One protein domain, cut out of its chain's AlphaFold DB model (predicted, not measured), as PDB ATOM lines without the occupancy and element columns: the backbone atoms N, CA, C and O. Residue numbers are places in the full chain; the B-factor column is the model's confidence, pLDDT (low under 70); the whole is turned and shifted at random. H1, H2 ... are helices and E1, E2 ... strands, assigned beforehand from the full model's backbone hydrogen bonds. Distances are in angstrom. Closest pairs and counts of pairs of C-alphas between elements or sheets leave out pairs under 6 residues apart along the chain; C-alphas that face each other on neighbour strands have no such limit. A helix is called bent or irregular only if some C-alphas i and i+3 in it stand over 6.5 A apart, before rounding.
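What this domain is: This is residues 231 to 346 of the 521 residues of the protein "Fe/B12 periplasmic-binding domain-containing protein" of Geodermatophilus sp. LHW52908 (UniProt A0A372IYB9). The body is built of two small sheets, E1 E2 E3 and the parallel pair E4 E5, near each other at E1 and E4, with H1 beside both E1 and E4 and H4 packed on the E4 E5 pair. The longest helix, H2, is set off from this body at one end, reached through the far ends of E2 and E3. The printed part has 116 residues with four named helices and five named strands, in the order H1 E1 E2 H2 E3 H3 E4 H4 E5; the larger sheet has the order E1 E2 E3 and is mixed, and the class is mixed, helices and strands. The whole is compact, with a radius of gyration of the C-alphas of 14.5 A and spans of 39 by 31 by 26 A.

Where its parts are: In the larger sheet E1 is residues 250 to 254, 11.5 A long, E2 residues 266 to 271, 15.4 A, and E3 residues 297 to 299, 6.6 A. H2, residues 279 to 292, is 20.1 A long and begins at C-alpha 279 (153.318, 114.846, 119.258). H1, residues 235 to 244, is 14.4 A long and begins at C-alpha 235 (155.949, 108.909, 99.721). H3 is residues 301 to 304, 7.0 A, and is irregular, with C-alphas 301 and 304 7.0 A apart. E4 is residues 311 to 314, 9.9 A, H4 residues 325 to 334, 14.2 A, and E5 residues 340 to 343, 9.8 A, ending at C-alpha 343 (168.885, 106.021, 97.660).

How they stand to each other: E1 and E2 are parallel at 17 degrees, with N 253 and O 266 2.8 A apart, within hydrogen-bond range. E2 and E3 are antiparallel at 145 degrees, with N 298 and O 270 2.8 A apart, within range. The pairing is staggered: E2 pairs with E1 over residues 266 to 269 and with E3 over residues 269 to 271. H3 is on this sheet at a height over the sheet of 8.4 A, only just over E2 with 3 of its C-alphas; the closest C-alphas of the two are those of Val 268 and Ala 303, 5.0 A apart. H1 only grazes this sheet, with its residues 235 to 242. The closest C-alphas of H1 and E4 are those of Ala 237 and Leu 313, 6.5 A apart. E4 and E5 are parallel at 20 degrees, with N 312 and O 340 2.8 A apart, within range. E4, H4 and E5 form a strand-helix-strand unit, two parallel neighbour strands with a helix between them in the chain, and its crossover is right-handed. The closest C-alphas of H4 and E5 are those of Gly 325 and Thr 343, 5.9 A apart. H3 and H4 are close but not clearly touching, with the C-alphas of Ala 301 and Ala 331 closest at 6.3 A. H2 is not on the larger sheet and is apart from H1, H3, H4, E1, E4 and E5. In H1, H2 and H4 every O i to N i+4 pair is within hydrogen-bond range; H3 is too short for such a pair, and its one O i to N i+3 pair is not within range.

The domain as a whole: The two C-alphas farthest apart are those of Thr 278 and Gly 336, at 41.3 A. The printed part has no cut, and the link from E1 to E2, 11 residues, is the long one. The mean pLDDT of the printed part is 81.6; it is under 70 at residue 262, residues 268 to 273, residues 295 to 303 and residues 319 to 321.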
ATOM      1  N   VAL A 231     159.630  99.755  92.731       93.19
ATOM      2  CA  VAL A 231     159.161  99.760  94.123       93.19
ATOM      3  C   VAL A 231     159.576 101.078  94.769       93.19
ATOM      4  O   VAL A 231     160.724 101.498  94.637       93.19
ATOM      5  N   SER A 232     158.658 101.737  95.474       91.50
ATOM      6  CA  SER A 232     158.906 103.029  96.119       91.50
ATOM      7  C   SER A 232     158.752 102.938  97.637       91.50
ATOM      8  O   SER A 232     157.644 102.821  98.159       91.50
ATOM      9  N   LEU A 233     159.867 102.993  98.363       88.81
ATOM     10  CA  LEU A 233     159.900 102.829  99.818       88.81
ATOM     11  C   LEU A 233     159.708 104.147 100.594       88.81
ATOM     12  O   LEU A 233     159.959 104.185 101.795       88.81
ATOM     13  N   LEU A 234     159.227 105.214  99.938       86.56
ATOM     14  CA  LEU A 234     158.862 106.484 100.576       86.56
ATOM     15  C   LEU A 234     157.838 107.309  99.764       86.56
ATOM     16  O   LEU A 234     157.852 107.259  98.529       86.56
ATOM     17  N   PRO A 235     156.985 108.134 100.411       87.06
ATOM     18  CA  PRO A 235     155.949 108.909  99.721       87.06
ATOM     19  C   PRO A 235     156.471 109.880  98.658       87.06
ATOM     20  O   PRO A 235     155.884 109.973  97.584       87.06
ATOM     21  N   SER A 236     157.586 110.573  98.906       89.19
ATOM     22  CA  SER A 236     158.123 111.559  97.958       89.19
ATOM     23  C   SER A 236     158.674 110.927  96.676       89.19
ATOM     24  O   SER A 236     158.490 111.486  95.597       89.19
ATOM     25  N   ALA A 237     159.285 109.742  96.758       92.12
ATOM     26  CA  ALA A 237     159.690 108.981  95.578       92.12
ATOM     27  C   ALA A 237     158.467 108.513  94.769       92.12
ATOM     28  O   ALA A 237     158.486 108.571  93.540       92.12
ATOM     29  N   THR A 238     157.368 108.154  95.441       92.50
ATOM     30  CA  THR A 238     156.084 107.847  94.790       92.50
ATOM     31  C   THR A 238     155.510 109.080  94.082       92.50
ATOM     32  O   THR A 238     155.074 108.973  92.938       92.50
ATOM     33  N   ASP A 239     155.594 110.262  94.703       93.06
ATOM     34  CA  ASP A 239     155.189 111.537  94.093       93.06
ATOM     35  C   ASP A 239     156.073 111.903  92.868       93.06
ATOM     36  O   ASP A 239     155.568 112.440  91.879       93.06
ATOM     37  N   VAL A 240     157.372 111.559  92.869       95.19
ATOM     38  CA  VAL A 240     158.268 111.689  91.693       95.19
ATOM     39  C   VAL A 240     157.875 110.714  90.576       95.19
ATOM     40  O   VAL A 240     157.727 111.132  89.428       95.19
ATOM     41  N   VAL A 241     157.661 109.432  90.892       95.62
ATOM     42  CA  VAL A 241     157.209 108.395  89.941       95.62
ATOM     43  C   VAL A 241     155.876 108.793  89.293       95.62
ATOM     44  O   VAL A 241     155.726 108.704  88.072       95.62
ATOM     45  N   ALA A 242     154.936 109.326  90.079       94.69
ATOM     46  CA  ALA A 242     153.680 109.877  89.582       94.69
ATOM     47  C   ALA A 242     153.908 111.045  88.605       94.69
ATOM     48  O   ALA A 242     153.398 111.022  87.484       94.69
ATOM     49  N   ALA A 243     154.709 112.042  88.995       95.31
ATOM     50  CA  ALA A 243     154.951 113.249  88.202       95.31
ATOM     51  C   ALA A 243     155.745 113.001  86.906       95.31
ATOM     52  O   ALA A 243     155.587 113.745  85.936       95.31
ATOM     53  N   LEU A 244     156.571 111.950  86.863       96.38
ATOM     54  CA  LEU A 244     157.230 111.473  85.643       96.38
ATOM     55  C   LEU A 244     156.273 110.717  84.704       96.38
ATOM     56  O   LEU A 244     156.609 110.502  83.540       96.38
ATOM     57  N   GLY A 245     155.085 110.321  85.174       95.00
ATOM     58  CA  GLY A 245     154.135 109.494  84.427       95.00
ATOM     59  C   GLY A 245     154.529 108.014  84.390       95.00
ATOM     60  O   GLY A 245     154.375 107.373  83.354       95.00
ATOM     61  N   LEU A 246     155.083 107.500  85.491       94.38
ATOM     62  CA  LEU A 246     155.489 106.100  85.695       94.38
ATOM     63  C   LEU A 246     154.524 105.364  86.656       94.38
ATOM     64  O   LEU A 246     154.891 104.416  87.340       94.38
ATOM     65  N   GLY A 247     153.272 105.825  86.765       91.75
ATOM     66  CA  GLY A 247     152.298 105.265  87.714       91.75
ATOM     67  C   GLY A 247     151.927 103.802  87.438       91.75
ATOM     68  O   GLY A 247     151.732 103.039  88.376       91.75
ATOM     69  N   ALA A 248     151.879 103.391  86.166       90.69
ATOM     70  CA  ALA A 248     151.630 101.997  85.774       90.69
ATOM     71  C   ALA A 248     152.852 101.079  85.994       90.69
ATOM     72  O   ALA A 248     152.706  99.861  86.071       90.69
ATOM     73  N   ASP A 249     154.037 101.677  86.110       93.44
ATOM     74  CA  ASP A 249     155.328 101.024  86.330       93.44
ATOM     75  C   ASP A 249     155.600 100.776  87.836       93.44
ATOM     76  O   ASP A 249     156.503 100.021  88.203       93.44
ATOM     77  N   LEU A 250     154.795 101.373  88.730       92.56
ATOM     78  CA  LEU A 250     154.877 101.213  90.185       92.56
ATOM     79  C   LEU A 250     154.189  99.918  90.658       92.56
ATOM     80  O   LEU A 250     152.964  99.794  90.624       92.56
ATOM     81  N   VAL A 251     154.980  98.967  91.160       91.25
ATOM     82  CA  VAL A 251     154.526  97.614  91.543       91.25
ATOM     83  C   VAL A 251     154.470  97.383  93.057       91.25
ATOM     84  O   VAL A 251     153.729  96.512  93.517       91.25
ATOM     85  N   GLY A 252     155.192  98.183  93.847       88.00
ATOM     86  CA  GLY A 252     155.185  98.117  95.312       88.00
ATOM     87  C   GLY A 252     155.420  99.479  95.967       88.00
ATOM     88  O   GLY A 252     156.109 100.329  95.402       88.00
ATOM     89  N   MET A 253     154.848  99.699  97.153       86.06
ATOM     90  CA  MET A 253     154.991 100.943  97.919       86.06
ATOM     91  C   MET A 253     154.888 100.738  99.446       86.06
ATOM     92  O   MET A 253     154.588  99.637  99.911       86.06
ATOM     93  N   THR A 254     155.114 101.784 100.251       79.88
ATOM     94  CA  THR A 254     154.809 101.765 101.705       79.88
ATOM     95  C   THR A 254     153.346 102.117 101.995       79.88
ATOM     96  O   THR A 254     152.634 102.625 101.132       79.88
ATOM     97  N   PHE A 255     152.886 101.886 103.231       74.06
ATOM     98  CA  PHE A 255     151.534 102.258 103.678       74.06
ATOM     99  C   PHE A 255     151.280 103.780 103.695       74.06
ATOM    100  O   PHE A 255     150.131 104.209 103.627       74.06
ATOM    101  N   GLU A 256     152.335 104.596 103.768       73.06
ATOM    102  CA  GLU A 256     152.270 106.067 103.742       73.06
ATOM    103  C   GLU A 256     152.118 106.625 102.317       73.06
ATOM    104  O   GLU A 256     151.724 107.778 102.116       73.06
ATOM    105  N   CYS A 257     152.464 105.820 101.309       78.00
ATOM    106  CA  CYS A 257     152.410 106.220  99.914       78.00
ATOM    107  C   CYS A 257     150.958 106.315  99.432       78.00
ATOM    108  O   CYS A 257     150.134 105.431  99.665       78.00
ATOM    109  N   THR A 258     150.643 107.380  98.695       79.94
ATOM    110  CA  THR A 258     149.382 107.467  97.952       79.94
ATOM    111  C   THR A 258     149.608 106.874  96.567       79.94
ATOM    112  O   THR A 258     150.437 107.379  95.815       79.94
ATOM    113  N   ALA A 259     148.895 105.797  96.241       77.88
ATOM    114  CA  ALA A 259     148.989 105.155  94.934       77.88
ATOM    115  C   ALA A 259     148.580 106.140  93.812       77.88
ATOM    116  O   ALA A 259     147.498 106.729  93.902       77.88
ATOM    117  N   PRO A 260     149.400 106.322  92.756       80.88
ATOM    118  CA  PRO A 260     149.014 107.076  91.563       80.88
ATOM    119  C   PRO A 260     147.717 106.548  90.931       80.88
ATOM    120  O   PRO A 260     147.435 105.347  90.989       80.88
ATOM    121  N   GLU A 261     146.937 107.420  90.291       77.12
ATOM    122  CA  GLU A 261     145.692 107.015  89.624       77.12
ATOM    123  C   GLU A 261     145.957 105.940  88.552       77.12
ATOM    124  O   GLU A 261     146.901 106.039  87.767       77.12
ATOM    125  N   GLY A 262     145.145 104.879  88.551       68.25
ATOM    126  CA  GLY A 262     145.320 103.715  87.675       68.25
ATOM    127  C   GLY A 262     146.373 102.693  88.133       68.25
ATOM    128  O   GLY A 262     146.457 101.627  87.529       68.25
ATOM    129  N   SER A 263     147.137 102.967  89.197       78.31
ATOM    130  CA  SER A 263     148.079 102.007  89.792       78.31
ATOM    131  C   SER A 263     147.433 101.160  90.899       78.31
ATOM    132  O   SER A 263     146.447 101.564  91.519       78.31
ATOM    133  N   ALA A 264     147.999  99.980  91.164       75.06
ATOM    134  CA  ALA A 264     147.588  99.103  92.266       75.06
ATOM    135  C   ALA A 264     148.794  98.389  92.927       75.06
ATOM    136  O   ALA A 264     148.825  97.155  92.971       75.06
ATOM    137  N   PRO A 265     149.814  99.133  93.404       78.19
ATOM    138  CA  PRO A 265     151.015  98.556  94.006       78.19
ATOM    139  C   PRO A 265     150.725  97.794  95.307       78.19
ATOM    140  O   PRO A 265     149.814  98.129  96.069       78.19
ATOM    141  N   VAL A 266     151.549  96.785  95.596       78.50
ATOM    142  CA  VAL A 266     151.503  96.044  96.865       78.50
ATOM    143  C   VAL A 266     152.102  96.892  97.994       78.50
ATOM    144  O   VAL A 266     153.114  97.556  97.797       78.50
ATOM    145  N   VAL A 267     151.510  96.856  99.192       75.00
ATOM    146  CA  VAL A 267     152.109  97.464 100.395       75.00
ATOM    147  C   VAL A 267     153.149  96.503 100.980       75.00
ATOM    148  O   VAL A 267     152.784  95.406 101.404       75.00
ATOM    149  N   VAL A 268     154.429  96.900 100.990       68.38
ATOM    150  CA  VAL A 268     155.571  96.002 101.302       68.38
ATOM    151  C   VAL A 268     156.286  96.284 102.632       68.38
ATOM    152  O   VAL A 268     157.166  95.528 103.043       68.38
ATOM    153  N   VAL A 269     155.897  97.355 103.327       65.00
ATOM    154  CA  VAL A 269     156.525  97.838 104.570       65.00
ATOM    155  C   VAL A 269     155.464  98.030 105.652       65.00
ATOM    156  O   VAL A 269     154.363  98.488 105.347       65.00
ATOM    157  N   GLY A 270     155.812  97.730 106.905       62.53
ATOM    158  CA  GLY A 270     155.086  98.160 108.105       62.53
ATOM    159  C   GLY A 270     155.936  99.097 108.975       62.53
ATOM    160  O   GLY A 270     157.151  99.172 108.802       62.53
ATOM    161  N   GLY A 271     155.318  99.804 109.922       67.00
ATOM    162  CA  GLY A 271     156.005 100.750 110.811       67.00
ATOM    163  C   GLY A 271     155.362 100.843 112.196       67.00
ATOM    164  O   GLY A 271     154.472 100.060 112.534       67.00
ATOM    165  N   LEU A 272     155.822 101.797 113.009       66.88
ATOM    166  CA  LEU A 272     155.195 102.130 114.292       66.88
ATOM    167  C   LEU A 272     153.759 102.650 114.088       66.88
ATOM    168  O   LEU A 272     153.513 103.536 113.269       66.88
ATOM    169  N   GLU A 273     152.808 102.128 114.863       68.56
ATOM    170  CA  GLU A 273     151.453 102.683 114.926       68.56
ATOM    171  C   GLU A 273     151.458 103.937 115.809       68.56
ATOM    172  O   GLU A 273     151.838 103.877 116.978       68.56
ATOM    173  N   THR A 274     151.069 105.067 115.222       70.31
ATOM    174  CA  THR A 274     151.095 106.409 115.831       70.31
ATOM    175  C   THR A 274     149.735 107.110 115.759       70.31
ATOM    176  O   THR A 274     149.566 108.196 116.316       70.31
ATOM    177  N   ALA A 275     148.731 106.502 115.115       71.56
ATOM    178  CA  ALA A 275     147.416 107.103 114.954       71.56
ATOM    179  C   ALA A 275     146.736 107.365 116.311       71.56
ATOM    180  O   ALA A 275     146.485 106.453 117.097       71.56
ATOM    181  N   GLY A 276     146.397 108.632 116.563       77.25
ATOM    182  CA  GLY A 276     145.754 109.078 117.802       77.25
ATOM    183  C   GLY A 276     146.712 109.471 118.931       77.25
ATOM    184  O   GLY A 276     146.235 109.990 119.935       77.25
ATOM    185  N   MET A 277     148.027 109.288 118.766       83.38
ATOM    186  CA  MET A 277     149.029 109.832 119.690       83.38
ATOM    187  C   MET A 277     149.180 111.351 119.522       83.38
ATOM    188  O   MET A 277     149.061 111.897 118.420       83.38
ATOM    189  N   THR A 278     149.494 112.039 120.617       86.88
ATOM    190  CA  THR A 278     149.977 113.427 120.604       86.88
ATOM    191  C   THR A 278     151.437 113.512 120.124       86.88
ATOM    192  O   THR A 278     152.155 112.509 120.162       86.88
ATOM    193  N   PRO A 279     151.930 114.696 119.699       84.06
ATOM    194  CA  PRO A 279     153.318 114.846 119.258       84.06
ATOM    195  C   PRO A 279     154.360 114.425 120.314       84.06
ATOM    196  O   PRO A 279     155.318 113.735 119.969       84.06
ATOM    197  N   GLY A 280     154.136 114.736 121.596       85.94
ATOM    198  CA  GLY A 280     155.006 114.292 122.692       85.94
ATOM    199  C   GLY A 280     154.986 112.773 122.927       85.94
ATOM    200  O   GLY A 280     156.019 112.181 123.235       85.94
ATOM    201  N   GLU A 281     153.845 112.103 122.725       88.19
ATOM    202  CA  GLU A 281     153.751 110.636 122.816       88.19
ATOM    203  C   GLU A 281     154.474 109.934 121.658       88.19
ATOM    204  O   GLU A 281     155.172 108.945 121.888       88.19
ATOM    205  N   VAL A 282     154.373 110.460 120.429       84.19
ATOM    206  CA  VAL A 282     155.127 109.947 119.268       84.19
ATOM    207  C   VAL A 282     156.632 110.150 119.465       84.19
ATOM    208  O   VAL A 282     157.408 109.214 119.256       84.19
ATOM    209  N   ASP A 283     157.052 111.337 119.912       83.94
ATOM    210  CA  ASP A 283     158.449 111.646 120.237       83.94
ATOM    211  C   ASP A 283     159.010 110.667 121.287       83.94
ATOM    212  O   ASP A 283     160.051 110.039 121.061       83.94
ATOM    213  N   ALA A 284     158.275 110.447 122.383       85.06
ATOM    214  CA  ALA A 284     158.646 109.506 123.435       85.06
ATOM    215  C   ALA A 284     158.720 108.050 122.934       85.06
ATOM    216  O   ALA A 284     159.702 107.355 123.214       85.06
ATOM    217  N   ALA A 285     157.727 107.586 122.166       84.12
ATOM    218  CA  ALA A 285     157.682 106.223 121.634       84.12
ATOM    219  C   ALA A 285     158.838 105.938 120.659       84.12
ATOM    220  O   ALA A 285     159.487 104.889 120.738       84.12
ATOM    221  N   VAL A 286     159.147 106.888 119.771       81.25
ATOM    222  CA  VAL A 286     160.250 106.750 118.811       81.25
ATOM    223  C   VAL A 286     161.609 106.832 119.509       81.25
ATOM    224  O   VAL A 286     162.497 106.038 119.190       81.25
ATOM    225  N   ARG A 287     161.787 107.721 120.501       82.25
ATOM    226  CA  ARG A 287     163.017 107.756 121.316       82.25
ATOM    227  C   ARG A 287     163.226 106.460 122.093       82.25
ATOM    228  O   ARG A 287     164.353 105.970 122.122       82.25
ATOM    229  N   ALA A 288     162.169 105.890 122.676       84.12
ATOM    230  CA  ALA A 288     162.243 104.620 123.394       84.12
ATOM    231  C   ALA A 288     162.783 103.505 122.485       84.12
ATOM    232  O   ALA A 288     163.824 102.921 122.797       84.12
ATOM    233  N   ARG A 289     162.170 103.297 121.309       80.94
ATOM    234  CA  ARG A 289     162.642 102.324 120.309       80.94
ATOM    235  C   ARG A 289     164.074 102.573 119.848       80.94
ATOM    236  O   ARG A 289     164.900 101.665 119.906       80.94
ATOM    237  N   ALA A 290     164.394 103.810 119.469       76.25
ATOM    238  CA  ALA A 290     165.739 104.172 119.026       76.25
ATOM    239  C   ALA A 290     166.805 103.935 120.114       76.25
ATOM    240  O   ALA A 290     167.937 103.584 119.789       76.25
ATOM    241  N   SER A 291     166.451 104.087 121.398       79.00
ATOM    242  CA  SER A 291     167.340 103.791 122.532       79.00
ATOM    243  C   SER A 291     167.466 102.296 122.851       79.00
ATOM    244  O   SER A 291     168.509 101.869 123.342       79.00
ATOM    245  N   ALA A 292     166.442 101.498 122.532       81.31
ATOM    246  CA  ALA A 292     166.463 100.039 122.632       81.31
ATOM    247  C   ALA A 292     167.186  99.361 121.450       81.31
ATOM    248  O   ALA A 292     167.506  98.177 121.527       81.31
ATOM    249  N   GLY A 293     167.446 100.100 120.364       74.31
ATOM    250  CA  GLY A 293     167.947  99.544 119.107       74.31
ATOM    251  C   GLY A 293     166.868  98.837 118.277       74.31
ATOM    252  O   GLY A 293     167.211  98.057 117.396       74.31
ATOM    253  N   GLU A 294     165.584  99.089 118.555       73.50
ATOM    254  CA  GLU A 294     164.466  98.563 117.764       73.50
ATOM    255  C   GLU A 294     164.317  99.322 116.441       73.50
ATOM    256  O   GLU A 294     164.323 100.559 116.415       73.50
ATOM    257  N   ASP A 295     164.082  98.587 115.354       67.69
ATOM    258  CA  ASP A 295     163.721  99.183 114.073       67.69
ATOM    259  C   ASP A 295     162.367  99.903 114.151       67.69
ATOM    260  O   ASP A 295     161.356  99.388 114.642       67.69
ATOM    261  N   LEU A 296     162.335 101.123 113.621       66.38
ATOM    262  CA  LEU A 296     161.120 101.937 113.538       66.38
ATOM    263  C   LEU A 296     160.230 101.519 112.354       66.38
ATOM    264  O   LEU A 296     159.016 101.728 112.388       66.38
ATOM    265  N   TYR A 297     160.843 100.897 111.346       66.31
ATOM    266  CA  TYR A 297     160.248 100.432 110.097       66.31
ATOM    267  C   TYR A 297     160.641  98.974 109.856       66.31
ATOM    268  O   TYR A 297     161.804  98.610 109.989       66.31
ATOM    269  N   THR A 298     159.686  98.138 109.458       66.44
ATOM    270  CA  THR A 298     159.918  96.726 109.144       66.44
ATOM    271  C   THR A 298     159.619  96.478 107.672       66.44
ATOM    272  O   THR A 298     158.456  96.410 107.264       66.44
ATOM    273  N   LEU A 299     160.672  96.302 106.874       68.38
ATOM    274  CA  LEU A 299     160.556  95.697 105.550       68.38
ATOM    275  C   LEU A 299     160.189  94.216 105.734       68.38
ATOM    276  O   LEU A 299     160.876  93.480 106.442       68.38
ATOM    277  N   HIS A 300     159.083  93.771 105.141       67.06
ATOM    278  CA  HIS A 300     158.701  92.363 105.211       67.06
ATOM    279  C   HIS A 300     159.543  91.562 104.212       67.06
ATOM    280  O   HIS A 300     159.464  91.826 103.016       67.06
ATOM    281  N   ALA A 301     160.323  90.588 104.699       58.12
ATOM    282  CA  ALA A 301     161.302  89.842 103.896       58.12
ATOM    283  C   ALA A 301     160.722  89.295 102.578       58.12
ATOM    284  O   ALA A 301     161.291  89.524 101.518       58.12
ATOM    285  N   ASP A 302     159.544  88.667 102.626       66.88
ATOM    286  CA  ASP A 302     158.892  88.093 101.441       66.88
ATOM    287  C   ASP A 302     158.156  89.127 100.565       66.88
ATOM    288  O   ASP A 302     157.717  88.802  99.467       66.88
ATOM    289  N   ALA A 303     157.969  90.374 101.012       69.31
ATOM    290  CA  ALA A 303     157.051  91.308 100.347       69.31
ATOM    291  C   ALA A 303     157.618  91.976  99.083       69.31
ATOM    292  O   ALA A 303     156.859  92.584  98.329       69.31
ATOM    293  N   LEU A 304     158.924  91.843  98.828       74.44
ATOM    294  CA  LEU A 304     159.530  92.155  97.529       74.44
ATOM    295  C   LEU A 304     159.571  90.927  96.595       74.44
ATOM    296  O   LEU A 304     159.801  91.080  95.393       74.44
ATOM    297  N   ALA A 305     159.333  89.715  97.112       76.81
ATOM    298  CA  ALA A 305     159.332  88.492  96.315       76.81
ATOM    299  C   ALA A 305     158.126  88.458  95.362       76.81
ATOM    300  O   ALA A 305     157.014  88.852  95.714       76.81
ATOM    301  N   GLY A 306     158.345  88.006  94.124       78.38
ATOM    302  CA  GLY A 306     157.307  87.969  93.086       78.38
ATOM    303  C   GLY A 306     156.852  89.339  92.559       78.38
ATOM    304  O   GLY A 306     155.968  89.393  91.706       78.38
ATOM    305  N   LEU A 307     157.446  90.452  93.017       85.56
ATOM    306  CA  LEU A 307     157.216  91.767  92.409       85.56
ATOM    307  C   LEU A 307     158.048  91.997  91.141       85.56
ATOM    308  O   LEU A 307     157.738  92.934  90.408       85.56
ATOM    309  N   ASP A 308     159.057  91.167  90.858       86.81
ATOM    310  CA  ASP A 308     160.034  91.351  89.773       86.81
ATOM    311  C   ASP A 308     160.524  92.809  89.690       86.81
ATOM    312  O   ASP A 308     160.346  93.460  88.662       86.81
ATOM    313  N   ALA A 309     161.017  93.376  90.793       90.44
ATOM    314  CA  ALA A 309     161.467  94.766  90.801       90.44
ATOM    315  C   ALA A 309     162.759  94.926  89.984       90.44
ATOM    316  O   ALA A 309     163.722  94.194  90.201       90.44
ATOM    317  N   ASP A 310     162.794  95.920  89.099       93.75
ATOM    318  CA  ASP A 310     164.002  96.347  88.387       93.75
ATOM    319  C   ASP A 310     164.691  97.509  89.134       93.75
ATOM    320  O   ASP A 310     165.916  97.631  89.120       93.75
ATOM    321  N   LEU A 311     163.901  98.351  89.816       95.06
ATOM    322  CA  LEU A 311     164.339  99.565  90.510       95.06
ATOM    323  C   LEU A 311     163.618  99.709  91.861       95.06
ATOM    324  O   LEU A 311     162.390  99.684  91.923       95.06
ATOM    325  N   VAL A 312     164.371  99.917  92.942       93.50
ATOM    326  CA  VAL A 312     163.850 100.198  94.286       93.50
ATOM    327  C   VAL A 312     164.321 101.577  94.738       93.50
ATOM    328  O   VAL A 312     165.516 101.814  94.908       93.50
ATOM    329  N   LEU A 313     163.377 102.493  94.941       94.06
ATOM    330  CA  LEU A 313     163.635 103.851  95.421       94.06
ATOM    331  C   LEU A 313     163.560 103.875  96.950       94.06
ATOM    332  O   LEU A 313     162.546 103.460  97.513       94.06
ATOM    333  N   THR A 314     164.601 104.372  97.618       91.38
ATOM    334  CA  THR A 314     164.642 104.503  99.088       91.38
ATOM    335  C   THR A 314     165.358 105.788  99.538       91.38
ATOM    336  O   THR A 314     165.652 106.637  98.700       91.38
ATOM    337  N   GLN A 315     165.612 105.985 100.836       85.56
ATOM    338  CA  GLN A 315     166.229 107.200 101.395       85.56
ATOM    339  C   GLN A 315     166.960 106.928 102.722       85.56
ATOM    340  O   GLN A 315     166.465 106.175 103.554       85.56
ATOM    341  N   ASP A 316     168.079 107.624 102.958       83.88
ATOM    342  CA  ASP A 316     168.884 107.503 104.190       83.88
ATOM    343  C   ASP A 316     168.761 108.738 105.119       83.88
ATOM    344  O   ASP A 316     169.127 108.685 106.298       83.88
ATOM    345  N   LEU A 317     168.170 109.835 104.622       77.31
ATOM    346  CA  LEU A 317     167.993 111.131 105.293       77.31
ATOM    347  C   LEU A 317     167.435 111.018 106.714       77.31
ATOM    348  O   LEU A 317     167.911 111.670 107.650       77.31
ATOM    349  N   CYS A 318     166.392 110.201 106.867       71.56
ATOM    350  CA  CYS A 318     165.518 110.167 108.029       71.56
ATOM    351  C   CYS A 318     165.569 108.798 108.711       71.56
ATOM    352  O   CYS A 318     164.722 107.949 108.458       71.56
ATOM    353  N   ARG A 319     166.483 108.604 109.674       66.44
ATOM    354  CA  ARG A 319     166.526 107.380 110.511       66.44
ATOM    355  C   ARG A 319     165.234 107.069 111.288       66.44
ATOM    356  O   ARG A 319     165.159 106.012 111.901       66.44
ATOM    357  N   VAL A 320     164.263 107.984 111.304       65.81
ATOM    358  CA  VAL A 320     162.915 107.740 111.835       65.81
ATOM    359  C   VAL A 320     161.971 107.173 110.780       65.81
ATOM    360  O   VAL A 320     161.194 106.289 111.110       65.81
ATOM    361  N   CYS A 321     162.009 107.714 109.559       63.62
ATOM    362  CA  CYS A 321     160.912 107.685 108.588       63.62
ATOM    363  C   CYS A 321     161.307 107.199 107.184       63.62
ATOM    364  O   CYS A 321     160.533 107.328 106.240       63.62
ATOM    365  N   ALA A 322     162.513 106.651 107.032       71.12
ATOM    366  CA  ALA A 322     163.002 106.068 105.792       71.12
ATOM    367  C   ALA A 322     163.767 104.761 106.063       71.12
ATOM    368  O   ALA A 322     164.431 104.623 107.094       71.12
ATOM    369  N   LEU A 323     163.664 103.801 105.139       73.62
ATOM    370  CA  LEU A 323     164.393 102.530 105.189       73.62
ATOM    371  C   LEU A 323     165.810 102.698 104.609       73.62
ATOM    372  O   LEU A 323     165.925 102.966 103.410       73.62
ATOM    373  N   PRO A 324     166.887 102.484 105.392       78.94
ATOM    374  CA  PRO A 324     168.249 102.661 104.897       78.94
ATOM    375  C   PRO A 324     168.561 101.769 103.689       78.94
ATOM    376  O   PRO A 324     168.236 100.578 103.682       78.94
ATOM    377  N   GLY A 325     169.256 102.316 102.691       78.81
ATOM    378  CA  GLY A 325     169.614 101.609 101.457       78.81
ATOM    379  C   GLY A 325     170.404 100.320 101.687       78.81
ATOM    380  O   GLY A 325     170.221  99.356 100.947       78.81
ATOM    381  N   ALA A 326     171.204 100.255 102.756       79.94
ATOM    382  CA  ALA A 326     171.891  99.036 103.180       79.94
ATOM    383  C   ALA A 326     170.911  97.905 103.556       79.94
ATOM    384  O   ALA A 326     171.055  96.788 103.066       79.94
ATOM    385  N   THR A 327     169.878  98.201 104.351       80.81
ATOM    386  CA  THR A 327     168.837  97.239 104.759       80.81
ATOM    387  C   THR A 327     168.009  96.762 103.563       80.81
ATOM    388  O   THR A 327     167.632  95.594 103.476       80.81
ATOM    389  N   VAL A 328     167.751  97.655 102.600       82.06
ATOM    390  CA  VAL A 328     167.058  97.316 101.347       82.06
ATOM    391  C   VAL A 328     167.923  96.403 100.471       82.06
ATOM    392  O   VAL A 328     167.427  95.401  99.956       82.06
ATOM    393  N   ALA A 329     169.219  96.703 100.332       82.88
ATOM    394  CA  ALA A 329     170.162  95.881  99.575       82.88
ATOM    395  C   ALA A 329     170.379  94.493 100.207       82.88
ATOM    396  O   ALA A 329     170.443  93.501  99.482       82.88
ATOM    397  N   GLU A 330     170.430  94.400 101.539       81.81
ATOM    398  CA  GLU A 330     170.503  93.127 102.269       81.81
ATOM    399  C   GLU A 330     169.268  92.251 102.004       81.81
ATOM    400  O   GLU A 330     169.403  91.078 101.649       81.81
ATOM    401  N   ALA A 331     168.062  92.829 102.083       79.06
ATOM    402  CA  ALA A 331     166.819  92.115 101.795       79.06
ATOM    403  C   ALA A 331     166.731  91.643 100.332       79.06
ATOM    404  O   ALA A 331     166.340  90.505 100.072       79.06
ATOM    405  N   LEU A 332     167.140  92.478  99.368       82.56
ATOM    406  CA  LEU A 332     167.209  92.089  97.954       82.56
ATOM    407  C   LEU A 332     168.234  90.969  97.721       82.56
ATOM    408  O   LEU A 332     167.930  90.017  97.003       82.56
ATOM    409  N   GLY A 333     169.399  91.038  98.372       80.50
ATOM    410  CA  GLY A 333     170.422  89.995  98.326       80.50
ATOM    411  C   GLY A 333     169.935  88.658  98.892       80.50
ATOM    412  O   GLY A 333     170.165  87.618  98.278       80.50
ATOM    413  N   HIS A 334     169.192  88.675 100.004       79.94
ATOM    414  CA  HIS A 334     168.561  87.477 100.570       79.94
ATOM    415  C   HIS A 334     167.530  86.845  99.617       79.94
ATOM    416  O   HIS A 334     167.442  85.622  99.523       79.94
ATOM    417  N   LEU A 335     166.791  87.670  98.870       79.38
ATOM    418  CA  LEU A 335     165.834  87.233  97.849       79.38
ATOM    419  C   LEU A 335     166.479  86.829  96.509       79.38
ATOM    420  O   LEU A 335     165.761  86.427  95.595       79.38
ATOM    421  N   GLY A 336     167.801  86.969  96.351       79.50
ATOM    422  CA  GLY A 336     168.489  86.760  95.071       79.50
ATOM    423  C   GLY A 336     168.102  87.770  93.981       79.50
ATOM    424  O   GLY A 336     168.275  87.492  92.795       79.50
ATOM    425  N   SER A 337     167.553  88.926  94.363       84.31
ATOM    426  CA  SER A 337     167.080  89.957  93.439       84.31
ATOM    427  C   SER A 337     168.216  90.863  92.965       84.31
ATOM    428  O   SER A 337     169.037  91.321  93.758       84.31
ATOM    429  N   THR A 338     168.225  91.176  91.669       86.69
ATOM    430  CA  THR A 338     169.201  92.076  91.028       86.69
ATOM    431  C   THR A 338     168.680  93.509  90.859       86.69
ATOM    432  O   THR A 338     169.224  94.259  90.049       86.69
ATOM    433  N   ALA A 339     167.610  93.887  91.566       90.06
ATOM    434  CA  ALA A 339     167.003  95.213  91.459       90.06
ATOM    435  C   ALA A 339     167.999  96.328  91.825       90.06
ATOM    436  O   ALA A 339     168.681  96.254  92.852       90.06
ATOM    437  N   GLN A 340     168.049  97.400  91.032       93.62
ATOM    438  CA  GLN A 340     168.858  98.570  91.366       93.62
ATOM    439  C   GLN A 340     168.262  99.278  92.589       93.62
ATOM    440  O   GLN A 340     167.134  99.760  92.530       93.62
ATOM    441  N   VAL A 341     169.029  99.428  93.671       93.25
ATOM    442  CA  VAL A 341     168.666 100.341  94.767       93.25
ATOM    443  C   VAL A 341     169.118 101.756  94.409       93.25
ATOM    444  O   VAL A 341     170.288 101.979  94.096       93.25
ATOM    445  N   LEU A 342     168.198 102.718  94.473       95.06
ATOM    446  CA  LEU A 342     168.484 104.145  94.349       95.06
ATOM    447  C   LEU A 342     168.070 104.862  95.639       95.06
ATOM    448  O   LEU A 342     166.891 105.146  95.862       95.06
ATOM    449  N   THR A 343     169.057 105.166  96.481       93.38
ATOM    450  CA  THR A 343     168.885 106.021  97.660       93.38
ATOM    451  C   THR A 343     168.788 107.487  97.236       93.38
ATOM    452  O   THR A 343     169.657 108.001  96.531       93.38
ATOM    453  N   LEU A 344     167.736 108.170  97.683       92.12
ATOM    454  CA  LEU A 344     167.473 109.587  97.455       92.12
ATOM    455  C   LEU A 344     167.708 110.361  98.757       92.12
ATOM    456  O   LEU A 344     166.872 110.330  99.660       92.12
ATOM    457  N   ASP A 345     168.826 111.083  98.845       91.06
ATOM    458  CA  ASP A 345     169.231 111.815 100.056       91.06
ATOM    459  C   ASP A 345     169.352 113.339  99.816       91.06
ATOM    460  O   ASP A 345     170.452 113.892  99.839       91.06
ATOM    461  N   PRO A 346     168.248 114.046  99.485       94.00
ATOM    462  CA  PRO A 346     168.292 115.469  99.177       94.00
ATOM    463  C   PRO A 346     168.402 116.327 100.439       94.00
ATOM    464  O   PRO A 346     167.576 116.230 101.345       94.00
TER     465      PRO A 346